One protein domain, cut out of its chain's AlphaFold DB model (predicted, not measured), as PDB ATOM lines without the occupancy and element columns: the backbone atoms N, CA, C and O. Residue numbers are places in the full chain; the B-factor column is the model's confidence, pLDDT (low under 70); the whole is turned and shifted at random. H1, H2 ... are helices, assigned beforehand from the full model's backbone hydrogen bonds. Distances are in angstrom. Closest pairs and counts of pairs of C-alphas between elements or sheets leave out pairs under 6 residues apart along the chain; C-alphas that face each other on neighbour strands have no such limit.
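What this domain is: This is residues 7 to 88 of the 109 residues of an uncharacterized protein of Lactuca saligna (UniProt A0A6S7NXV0). One long helix, H4, makes the long axis, with H1 alongside its first part, the small helical hairpin of H2 and H3 on another side, and residues 72 to 88 sticking out as an arm. The 82 printed residues include four named helices, H1 to H4 in chain order, and no named strand: the class is all helix. The whole is loose, with a radius of gyration of the C-alphas of 15.3 A, and spans 54 by 26 by 19 A.

Where its parts are: H4, residues 60 to 87, runs 40.7 A from C-alpha 60 at (21.378, -12.500, 28.128) to C-alpha 87 at (-18.857, -7.881, 23.664). H1, residues 7 to 20, measures 20.0 A, H2, residues 28 to 37, 14.2 A, and H3, residues 45 to 51, 10.0 A.

How they stand to each other: H4, with residues 60 to 68 alone, touches H1 at a shallow tilt of 20 degrees, opposite ways; the closest C-alphas, of Val 15 and Leu 60, are 7.0 A apart. H2 and H4 only just touch, only at their ends, with 3 pairs of C-alphas within 8 A, the closest those of Val 31 and Leu 60, 6.1 A. In the hairpin, H2 touches H3, closest at the C-alphas of Ile 35 and Asp 46, 6.1 A. H3 and H4 are near each other; H1 and H3 are apart. In H1, H2, H3 and H4 every O i to N i+4 pair is within hydrogen-bond range.

The domain as a whole: The printed part has no cut, and its three links are short. Model confidence is under 70 in 30 residues, among them 75 to 88.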
ATOM      1  N   PRO A   7      10.191 -17.790  36.571       69.19
ATOM      2  CA  PRO A   7      11.388 -18.041  35.763       69.19
ATOM      3  C   PRO A   7      12.139 -16.767  35.345       69.19
ATOM      4  O   PRO A   7      13.364 -16.745  35.378       69.19
ATOM      5  N   LEU A   8      11.423 -15.685  35.016       71.25
ATOM      6  CA  LEU A   8      12.016 -14.395  34.638       71.25
ATOM      7  C   LEU A   8      12.694 -13.707  35.830       71.25
ATOM      8  O   LEU A   8      13.758 -13.112  35.677       71.25
ATOM      9  N   ILE A   9      12.110 -13.816  37.026       76.88
ATOM     10  CA  ILE A   9      12.706 -13.271  38.255       76.88
ATOM     11  C   ILE A   9      14.023 -13.991  38.565       76.88
ATOM     12  O   ILE A   9      15.045 -13.341  38.779       76.88
ATOM     13  N   SER A  10      14.017 -15.327  38.545       75.25
ATOM     14  CA  SER A  10      15.223 -16.137  38.756       75.25
ATOM     15  C   SER A  10      16.299 -15.858  37.706       75.25
ATOM     16  O   SER A  10      17.480 -15.817  38.041       75.25
ATOM     17  N   PHE A  11      15.902 -15.607  36.457       76.06
ATOM     18  CA  PHE A  11      16.835 -15.241  35.400       76.06
ATOM     19  C   PHE A  11      17.518 -13.904  35.657       76.06
ATOM     20  O   PHE A  11      18.735 -13.807  35.555       76.06
ATOM     21  N   ASN A  12      16.748 -12.888  36.048       76.44
ATOM     22  CA  ASN A  12      17.291 -11.571  36.349       76.44
ATOM     23  C   ASN A  12      18.315 -11.622  37.496       76.44
ATOM     24  O   ASN A  12      19.349 -10.964  37.427       76.44
ATOM     25  N   PHE A  13      18.068 -12.437  38.529       81.56
ATOM     26  CA  PHE A  13      19.055 -12.670  39.588       81.56
ATOM     27  C   PHE A  13      20.327 -13.327  39.051       81.56
ATOM     28  O   PHE A  13      21.414 -12.822  39.303       81.56
ATOM     29  N   LEU A  14      20.198 -14.384  38.244       77.00
ATOM     30  CA  LEU A  14      21.348 -15.067  37.654       77.00
ATOM     31  C   LEU A  14      22.185 -14.134  36.764       77.00
ATOM     32  O   LEU A  14      23.409 -14.131  36.863       77.00
ATOM     33  N   VAL A  15      21.542 -13.326  35.916       74.94
ATOM     34  CA  VAL A  15      22.227 -12.350  35.051       74.94
ATOM     35  C   VAL A  15      22.968 -11.308  35.889       74.94
ATOM     36  O   VAL A  15      24.129 -11.013  35.607       74.94
ATOM     37  N   ASN A  16      22.339 -10.796  36.949       79.56
ATOM     38  CA  ASN A  16      22.971  -9.837  37.854       79.56
ATOM     39  C   ASN A  16      24.152 -10.443  38.618       79.56
ATOM     40  O   ASN A  16      25.199  -9.808  38.704       79.56
ATOM     41  N   ASP A  17      24.025 -11.672  39.116       80.81
ATOM     42  CA  ASP A  17      25.106 -12.376  39.808       80.81
ATOM     43  C   ASP A  17      26.296 -12.613  38.872       80.81
ATOM     44  O   ASP A  17      27.446 -12.366  39.232       80.81
ATOM     45  N   MET A  18      26.032 -13.030  37.630       76.75
ATOM     46  CA  MET A  18      27.061 -13.190  36.602       76.75
ATOM     47  C   MET A  18      27.768 -11.874  36.272       76.75
ATOM     48  O   MET A  18      28.993 -11.852  36.126       76.75
ATOM     49  N   HIS A  19      27.009 -10.782  36.195       76.06
ATOM     50  CA  HIS A  19      27.551  -9.452  35.962       76.06
ATOM     51  C   HIS A  19      28.411  -8.979  37.145       76.06
ATOM     52  O   HIS A  19      29.529  -8.509  36.936       76.06
ATOM     53  N   MET A  20      27.952  -9.190  38.386       79.88
ATOM     54  CA  MET A  20      28.718  -8.884  39.601       79.88
ATOM     55  C   MET A  20      30.000  -9.714  39.722       79.88
ATOM     56  O   MET A  20      31.009  -9.214  40.211       79.88
ATOM     57  N   MET A  21      29.996 -10.955  39.233       80.69
ATOM     58  CA  MET A  21      31.185 -11.810  39.175       80.69
ATOM     59  C   MET A  21      32.173 -11.423  38.059       80.69
ATOM     60  O   MET A  21      33.191 -12.091  37.891       80.69
ATOM     61  N   GLY A  22      31.895 -10.377  37.269       69.38
ATOM     62  CA  GLY A  22      32.730  -9.977  36.130       69.38
ATOM     63  C   GLY A  22      32.717 -10.992  34.982       69.38
ATOM     64  O   GLY A  22      33.536 -10.921  34.067       69.38
ATOM     65  N   ILE A  23      31.780 -11.945  35.010       66.56
ATOM     66  CA  ILE A  23      31.596 -12.948  33.967       66.56
ATOM     67  C   ILE A  23      30.713 -12.307  32.897       66.56
ATOM     68  O   ILE A  23      29.520 -12.587  32.780       66.56
ATOM     69  N   VAL A  24      31.311 -11.414  32.106       63.47
ATOM     70  CA  VAL A  24      30.667 -10.810  30.932       63.47
ATOM     71  C   VAL A  24      30.612 -11.868  29.835       63.47
ATOM     72  O   VAL A  24      31.444 -11.921  28.932       63.47
ATOM     73  N   LYS A  25      29.675 -12.806  29.956       57.03
ATOM     74  CA  LYS A  25      29.528 -13.886  28.985       57.03
ATOM     75  C   LYS A  25      28.482 -13.514  27.946       57.03
ATOM     76  O   LYS A  25      27.317 -13.886  28.059       57.03
ATOM     77  N   HIS A  26      28.953 -12.900  26.862       59.34
ATOM     78  CA  HIS A  26      28.416 -13.194  25.535       59.34
ATOM     79  C   HIS A  26      28.698 -14.673  25.251       59.34
ATOM     80  O   HIS A  26      29.723 -15.044  24.689       59.34
ATOM     81  N   SER A  27      27.848 -15.551  25.771       68.19
ATOM     82  CA  SER A  27      27.959 -16.983  25.548       68.19
ATOM     83  C   SER A  27      26.603 -17.466  25.085       68.19
ATOM     84  O   SER A  27      25.701 -17.674  25.895       68.19
ATOM     85  N   SER A  28      26.480 -17.654  23.773       72.19
ATOM     86  CA  SER A  28      25.323 -18.287  23.135       72.19
ATOM     87  C   SER A  28      24.944 -19.598  23.829       72.19
ATOM     88  O   SER A  28      23.772 -19.888  24.030       72.19
ATOM     89  N   GLN A  29      25.928 -20.343  24.338       75.31
ATOM     90  CA  GLN A  29      25.697 -21.551  25.132       75.31
ATOM     91  C   GLN A  29      24.917 -21.304  26.432       75.31
ATOM     92  O   GLN A  29      24.135 -22.159  26.841       75.31
ATOM     93  N   LEU A  30      25.125 -20.173  27.110       76.38
ATOM     94  CA  LEU A  30      24.353 -19.829  28.308       76.38
ATOM     95  C   LEU A  30      22.935 -19.400  27.958       76.38
ATOM     96  O   LEU A  30      22.006 -19.795  28.655       76.38
ATOM     97  N   VAL A  31      22.776 -18.648  26.870       78.06
ATOM     98  CA  VAL A  31      21.465 -18.295  26.313       78.06
ATOM     99  C   VAL A  31      20.678 -19.565  25.989       78.06
ATOM    100  O   VAL A  31      19.561 -19.721  26.471       78.06
ATOM    101  N   LEU A  32      21.283 -20.521  25.281       78.06
ATOM    102  CA  LEU A  32      20.651 -21.797  24.933       78.06
ATOM    103  C   LEU A  32      20.286 -22.627  26.169       78.06
ATOM    104  O   LEU A  32      19.141 -23.050  26.297       78.06
ATOM    105  N   LYS A  33      21.212 -22.788  27.126       79.12
ATOM    106  CA  LYS A  33      20.929 -23.487  28.394       79.12
ATOM    107  C   LYS A  33      19.798 -22.834  29.176       79.12
ATOM    108  O   LYS A  33      19.026 -23.522  29.840       79.12
ATOM    109  N   PHE A  34      19.716 -21.509  29.126       78.38
ATOM    110  CA  PHE A  34      18.642 -20.792  29.779       78.38
ATOM    111  C   PHE A  34      17.306 -21.038  29.073       78.38
ATOM    112  O   PHE A  34      16.335 -21.378  29.745       78.38
ATOM    113  N   ILE A  35      17.269 -20.960  27.739       78.06
ATOM    114  CA  ILE A  35      16.071 -21.282  26.954       78.06
ATOM    115  C   ILE A  35      15.611 -22.721  27.249       78.06
ATOM    116  O   ILE A  35      14.430 -22.933  27.503       78.06
ATOM    117  N   ASP A  36      16.527 -23.690  27.329       78.06
ATOM    118  CA  ASP A  36      16.204 -25.074  27.714       78.06
ATOM    119  C   ASP A  36      15.598 -25.183  29.124       78.06
ATOM    120  O   ASP A  36      14.749 -26.040  29.381       78.06
ATOM    121  N   SER A  37      15.996 -24.302  30.047       77.62
ATOM    122  CA  SER A  37      15.499 -24.293  31.429       77.62
ATOM    123  C   SER A  37      14.110 -23.666  31.597       77.62
ATOM    124  O   SER A  37      13.457 -23.904  32.614       77.62
ATOM    125  N   LEU A  38      13.635 -22.893  30.612       73.62
ATOM    126  CA  LEU A  38      12.325 -22.233  30.655       73.62
ATOM    127  C   LEU A  38      11.164 -23.240  30.720       73.62
ATOM    128  O   LEU A  38      10.099 -22.924  31.255       73.62
ATOM    129  N   GLY A  39      11.390 -24.476  30.266       70.44
ATOM    130  CA  GLY A  39      10.434 -25.573  30.366       70.44
ATOM    131  C   GLY A  39       9.195 -25.397  29.481       70.44
ATOM    132  O   GLY A  39       9.044 -24.433  28.735       70.44
ATOM    133  N   LYS A  40       8.256 -26.346  29.579       69.00
ATOM    134  CA  LYS A  40       7.100 -26.457  28.662       69.00
ATOM    135  C   LYS A  40       6.110 -25.283  28.712       69.00
ATOM    136  O   LYS A  40       5.243 -25.195  27.849       69.00
ATOM    137  N   SER A  41       6.194 -24.398  29.710       67.06
ATOM    138  CA  SER A  41       5.270 -23.261  29.851       67.06
ATOM    139  C   SER A  41       5.464 -22.173  28.792       67.06
ATOM    140  O   SER A  41       4.584 -21.326  28.629       67.06
ATOM    141  N   TRP A  42       6.596 -22.202  28.086       70.88
ATOM    142  CA  TRP A  42       6.946 -21.238  27.044       70.88
ATOM    143  C   TRP A  42       6.558 -21.689  25.626       70.88
ATOM    144  O   TRP A  42       6.709 -20.902  24.695       70.88
ATOM    145  N   GLU A  43       5.953 -22.882  25.478       66.94
ATOM    146  CA  GLU A  43       5.426 -23.420  24.204       66.94
ATOM    147  C   GLU A  43       6.445 -23.323  23.042       66.94
ATOM    148  O   GLU A  43       7.636 -23.229  23.295       66.94
ATOM    149  N   HIS A  44       5.997 -23.318  21.775       65.94
ATOM    150  CA  HIS A  44       6.820 -23.186  20.550       65.94
ATOM    151  C   HIS A  44       7.717 -21.929  20.487       65.94
ATOM    152  O   HIS A  44       8.441 -21.732  19.511       65.94
ATOM    153  N   HIS A  45       7.656 -21.030  21.475       71.56
ATOM    154  CA  HIS A  45       8.476 -19.822  21.485       71.56
ATOM    155  C   HIS A  45       9.948 -20.129  21.806       71.56
ATOM    156  O   HIS A  45      10.834 -19.385  21.381       71.56
ATOM    157  N   ASP A  46      10.228 -21.220  22.525       71.19
ATOM    158  CA  ASP A  46      11.598 -21.670  22.769       71.19
ATOM    159  C   ASP A  46      12.246 -22.209  21.479       71.19
ATOM    160  O   ASP A  46      13.378 -21.841  21.172       71.19
ATOM    161  N   ASP A  47      11.501 -22.965  20.669       71.19
ATOM    162  CA  ASP A  47      11.917 -23.430  19.341       71.19
ATOM    163  C   ASP A  47      12.211 -22.262  18.392       71.19
ATOM    164  O   ASP A  47      13.222 -22.269  17.687       71.19
ATOM    165  N   VAL A  48      11.370 -21.223  18.391       76.50
ATOM    166  CA  VAL A  48      11.600 -20.017  17.578       76.50
ATOM    167  C   VAL A  48      12.869 -19.286  18.018       76.50
ATOM    168  O   VAL A  48      13.642 -18.847  17.171       76.50
ATOM    169  N   LEU A  49      13.116 -19.175  19.327       74.88
ATOM    170  CA  LEU A  49      14.322 -18.530  19.856       74.88
ATOM    171  C   LEU A  49      15.593 -19.337  19.560       74.88
ATOM    172  O   LEU A  49      16.614 -18.739  19.230       74.88
ATOM    173  N   LYS A  50      15.528 -20.673  19.641       72.62
ATOM    174  CA  LYS A  50      16.647 -21.587  19.350       72.62
ATOM    175  C   LYS A  50      17.028 -21.614  17.875       72.62
ATOM    176  O   LYS A  50      18.208 -21.688  17.563       72.62
ATOM    177  N   ASN A  51      16.039 -21.569  16.985       72.19
ATOM    178  CA  ASN A  51      16.255 -21.657  15.539       72.19
ATOM    179  C   ASN A  51      16.420 -20.286  14.866       72.19
ATOM    180  O   ASN A  51      16.613 -20.212  13.654       72.19
ATOM    181  N   SER A  52      16.320 -19.187  15.618       73.88
ATOM    182  CA  SER A  52      16.560 -17.854  15.071       73.88
ATOM    183  C   SER A  52      18.056 -17.681  14.795       73.88
ATOM    184  O   SER A  52      18.858 -17.896  15.697       73.88
ATOM    185  N   GLU A  53      18.435 -17.168  13.619       66.19
ATOM    186  CA  GLU A  53      19.834 -16.814  13.288       66.19
ATOM    187  C   GLU A  53      20.494 -15.890  14.328       66.19
ATOM    188  O   GLU A  53      21.715 -15.799  14.422       66.19
ATOM    189  N   LYS A  54      19.686 -15.193  15.134       65.88
ATOM    190  CA  LYS A  54      20.154 -14.280  16.175       65.88
ATOM    191  C   LYS A  54      20.550 -14.993  17.467       65.88
ATOM    192  O   LYS A  54      21.157 -14.332  18.304       65.88
ATOM    193  N   SER A  55      20.242 -16.283  17.650       64.56
ATOM    194  CA  SER A  55      20.521 -17.031  18.890       64.56
ATOM    195  C   SER A  55      22.007 -17.036  19.242       64.56
ATOM    196  O   SER A  55      22.370 -16.898  20.408       64.56
ATOM    197  N   ASP A  56      22.863 -17.129  18.225       65.81
ATOM    198  CA  ASP A  56      24.312 -17.234  18.392       65.81
ATOM    199  C   ASP A  56      24.971 -15.894  18.736       65.81
ATOM    200  O   ASP A  56      26.031 -15.864  19.363       65.81
ATOM    201  N   SER A  57      24.322 -14.782  18.383       69.31
ATOM    202  CA  SER A  57      24.777 -13.419  18.688       69.31
ATOM    203  C   SER A  57      24.041 -12.758  19.859       69.31
ATOM    204  O   SER A  57      24.431 -11.676  20.293       69.31
ATOM    205  N   MET A  58      22.950 -13.360  20.342       76.38
ATOM    206  CA  MET A  58      22.097 -12.775  21.375       76.38
ATOM    207  C   MET A  58      22.807 -12.795  22.730       76.38
ATOM    208  O   MET A  58      23.399 -13.800  23.122       76.38
ATOM    209  N   ASP A  59      22.729 -11.689  23.465       78.12
ATOM    210  CA  ASP A  59      23.169 -11.634  24.856       78.12
ATOM    211  C   ASP A  59      22.014 -11.914  25.831       78.12
ATOM    212  O   ASP A  59      20.832 -11.938  25.472       78.12
ATOM    213  N   LEU A  60      22.358 -12.154  27.096       76.81
ATOM    214  CA  LEU A  60      21.378 -12.500  28.128       76.81
ATOM    215  C   LEU A  60      20.363 -11.371  28.377       76.81
ATOM    216  O   LEU A  60      19.205 -11.650  28.680       76.81
ATOM    217  N   ASN A  61      20.768 -10.112  28.196       78.31
ATOM    218  CA  ASN A  61      19.886  -8.954  28.349       78.31
ATOM    219  C   ASN A  61      18.844  -8.886  27.227       78.31
ATOM    220  O   ASN A  61      17.661  -8.661  27.483       78.31
ATOM    221  N   SER A  62      19.263  -9.132  25.989       81.19
ATOM    222  CA  SER A  62      18.388  -9.199  24.819       81.19
ATOM    223  C   SER A  62      17.411 -10.362  24.940       81.19
ATOM    224  O   SER A  62      16.221 -10.199  24.669       81.19
ATOM    225  N   LEU A  63      17.882 -11.517  25.422       81.38
ATOM    226  CA  LEU A  63      17.019 -12.652  25.734       81.38
ATOM    227  C   LEU A  63      15.985 -12.286  26.806       81.38
ATOM    228  O   LEU A  63      14.800 -12.550  26.617       81.38
ATOM    229  N   PHE A  64      16.403 -11.636  27.896       80.31
ATOM    230  CA  PHE A  64      15.489 -11.174  28.947       80.31
ATOM    231  C   PHE A  64      14.419 -10.232  28.385       80.31
ATOM    232  O   PHE A  64      13.232 -10.409  28.660       80.31
ATOM    233  N   GLY A  65      14.828  -9.270  27.552       82.62
ATOM    234  CA  GLY A  65      13.924  -8.352  26.864       82.62
ATOM    235  C   GLY A  65      12.901  -9.083  25.994       82.62
ATOM    236  O   GLY A  65      11.707  -8.821  26.116       82.62
ATOM    237  N   ASN A  66      13.345 -10.046  25.183       83.50
ATOM    238  CA  ASN A  66      12.468 -10.847  24.322       83.50
ATOM    239  C   ASN A  66      11.449 -11.663  25.127       83.50
ATOM    240  O   ASN A  66      10.263 -11.667  24.803       83.50
ATOM    241  N   LEU A  67      11.895 -12.324  26.196       81.38
ATOM    242  CA  LEU A  67      11.032 -13.138  27.052       81.38
ATOM    243  C   LEU A  67      10.000 -12.289  27.796       81.38
ATOM    244  O   LEU A  67       8.833 -12.665  27.893       81.38
ATOM    245  N   ARG A  68      10.412 -11.116  28.282       82.88
ATOM    246  CA  ARG A  68       9.502 -10.149  28.894       82.88
ATOM    247  C   ARG A  68       8.446  -9.670  27.897       82.88
ATOM    248  O   ARG A  68       7.265  -9.674  28.230       82.88
ATOM    249  N   ASN A  69       8.861  -9.318  26.679       83.44
ATOM    250  CA  ASN A  69       7.948  -8.878  25.623       83.44
ATOM    251  C   ASN A  69       6.936  -9.970  25.253       83.44
ATOM    252  O   ASN A  69       5.755  -9.680  25.059       83.44
ATOM    253  N   TYR A  70       7.375 -11.230  25.186       81.12
ATOM    254  CA  TYR A  70       6.483 -12.359  24.934       81.12
ATOM    255  C   TYR A  70       5.416 -12.502  26.027       81.12
ATOM    256  O   TYR A  70       4.240 -12.639  25.710       81.12
ATOM    257  N   GLU A  71       5.790 -12.422  27.304       78.94
ATOM    258  CA  GLU A  71       4.840 -12.523  28.423       78.94
ATOM    259  C   GLU A  71       3.865 -11.340  28.487       78.94
ATOM    260  O   GLU A  71       2.667 -11.528  28.732       78.94
ATOM    261  N   GLU A  72       4.344 -10.123  28.215       78.12
ATOM    262  CA  GLU A  72       3.499  -8.928  28.109       78.12
ATOM    263  C   GLU A  72       2.500  -9.068  26.947       78.12
ATOM    264  O   GLU A  72       1.298  -8.864  27.136       78.12
ATOM    265  N   THR A  73       2.955  -9.544  25.784       77.19
ATOM    266  CA  THR A  73       2.101  -9.794  24.610       77.19
ATOM    267  C   THR A  73       1.102 -10.926  24.867       77.19
ATOM    268  O   THR A  73      -0.085 -10.785  24.583       77.19
ATOM    269  N   LYS A  74       1.539 -12.039  25.469       76.88
ATOM    270  CA  LYS A  74       0.682 -13.178  25.841       76.88
ATOM    271  C   LYS A  74      -0.407 -12.754  26.824       76.88
ATOM    272  O   LYS A  74      -1.549 -13.202  26.708       76.88
ATOM    273  N   SER A  75      -0.069 -11.891  27.780       69.31
ATOM    274  CA  SER A  75      -1.021 -11.333  28.746       69.31
ATOM    275  C   SER A  75      -2.037 -10.414  28.068       69.31
ATOM    276  O   SER A  75      -3.236 -10.587  28.282       69.31
ATOM    277  N   LEU A  76      -1.576  -9.524  27.186       68.81
ATOM    278  CA  LEU A  76      -2.437  -8.626  26.419       68.81
ATOM    279  C   LEU A  76      -3.399  -9.398  25.503       68.81
ATOM    280  O   LEU A  76      -4.597  -9.130  25.494       68.81
ATOM    281  N   CYS A  77      -2.919 -10.421  24.788       67.00
ATOM    282  CA  CYS A  77      -3.774 -11.269  23.955       67.00
ATOM    283  C   CYS A  77      -4.850 -11.994  24.778       67.00
ATOM    284  O   CYS A  77      -5.998 -12.079  24.347       67.00
ATOM    285  N   LYS A  78      -4.518 -12.490  25.978       68.69
ATOM    286  CA  LYS A  78      -5.511 -13.099  26.883       68.69
ATOM    287  C   LYS A  78      -6.581 -12.102  27.329       68.69
ATOM    288  O   LYS A  78      -7.737 -12.494  27.493       68.69
ATOM    289  N   GLU A  79      -6.207 -10.847  27.552       61.84
ATOM    290  CA  GLU A  79      -7.118  -9.775  27.954       61.84
ATOM    291  C   GLU A  79      -8.064  -9.382  26.814       61.84
ATOM    292  O   GLU A  79      -9.279  -9.421  27.002       61.84
ATOM    293  N   ILE A  80      -7.533  -9.175  25.605       60.91
ATOM    294  CA  ILE A  80      -8.322  -8.895  24.395       60.91
ATOM    295  C   ILE A  80      -9.316 -10.031  24.104       60.91
ATOM    296  O   ILE A  80     -10.482  -9.784  23.801       60.91
ATOM    297  N   VAL A  81      -8.905 -11.298  24.241       61.03
ATOM    298  CA  VAL A  81      -9.820 -12.440  24.051       61.03
ATOM    299  C   VAL A  81     -10.926 -12.448  25.113       61.03
ATOM    300  O   VAL A  81     -12.090 -12.684  24.787       61.03
ATOM    301  N   LYS A  82     -10.610 -12.133  26.375       60.78
ATOM    302  CA  LYS A  82     -11.625 -11.994  27.431       60.78
ATOM    303  C   LYS A  82     -12.615 -10.868  27.139       60.78
ATOM    304  O   LYS A  82     -13.812 -11.063  27.351       60.78
ATOM    305  N   GLU A  83     -12.131  -9.730  26.657       51.50
ATOM    306  CA  GLU A  83     -12.945  -8.556  26.341       51.50
ATOM    307  C   GLU A  83     -13.844  -8.803  25.122       51.50
ATOM    308  O   GLU A  83     -15.059  -8.630  25.211       51.50
ATOM    309  N   SER A  84     -13.301  -9.398  24.053       50.34
ATOM    310  CA  SER A  84     -14.086  -9.798  22.874       50.34
ATOM    311  C   SER A  84     -15.168 -10.848  23.189       50.34
ATOM    312  O   SER A  84     -16.223 -10.865  22.556       50.34
ATOM    313  N   SER A  85     -14.972 -11.696  24.210       50.47
ATOM    314  CA  SER A  85     -16.013 -12.632  24.667       50.47
ATOM    315  C   SER A  85     -17.158 -11.957  25.437       50.47
ATOM    316  O   SER A  85     -18.269 -12.484  25.451       50.47
ATOM    317  N   LYS A  86     -16.916 -10.795  26.062       50.88
ATOM    318  CA  LYS A  86     -17.964 -10.008  26.733       50.88
ATOM    319  C   LYS A  86     -18.796  -9.198  25.742       50.88
ATOM    320  O   LYS A  86     -19.979  -8.993  25.992       50.88
ATOM    321  N   GLU A  87     -18.201  -8.767  24.633       47.41
ATOM    322  CA  GLU A  87     -18.857  -7.881  23.664       47.41
ATOM    323  C   GLU A  87     -19.650  -8.634  22.576       47.41
ATOM    324  O   GLU A  87     -20.628  -8.112  22.048       47.41
ATOM    325  N   ASN A  88     -19.336  -9.908  22.313       49.56
ATOM    326  CA  ASN A  88     -20.024 -10.708  21.287       49.56
ATOM    327  C   ASN A  88     -21.342 -11.370  21.742       49.56
ATOM    328  O   ASN A  88     -21.926 -12.159  20.998       49.56
TER     329      ASN A  88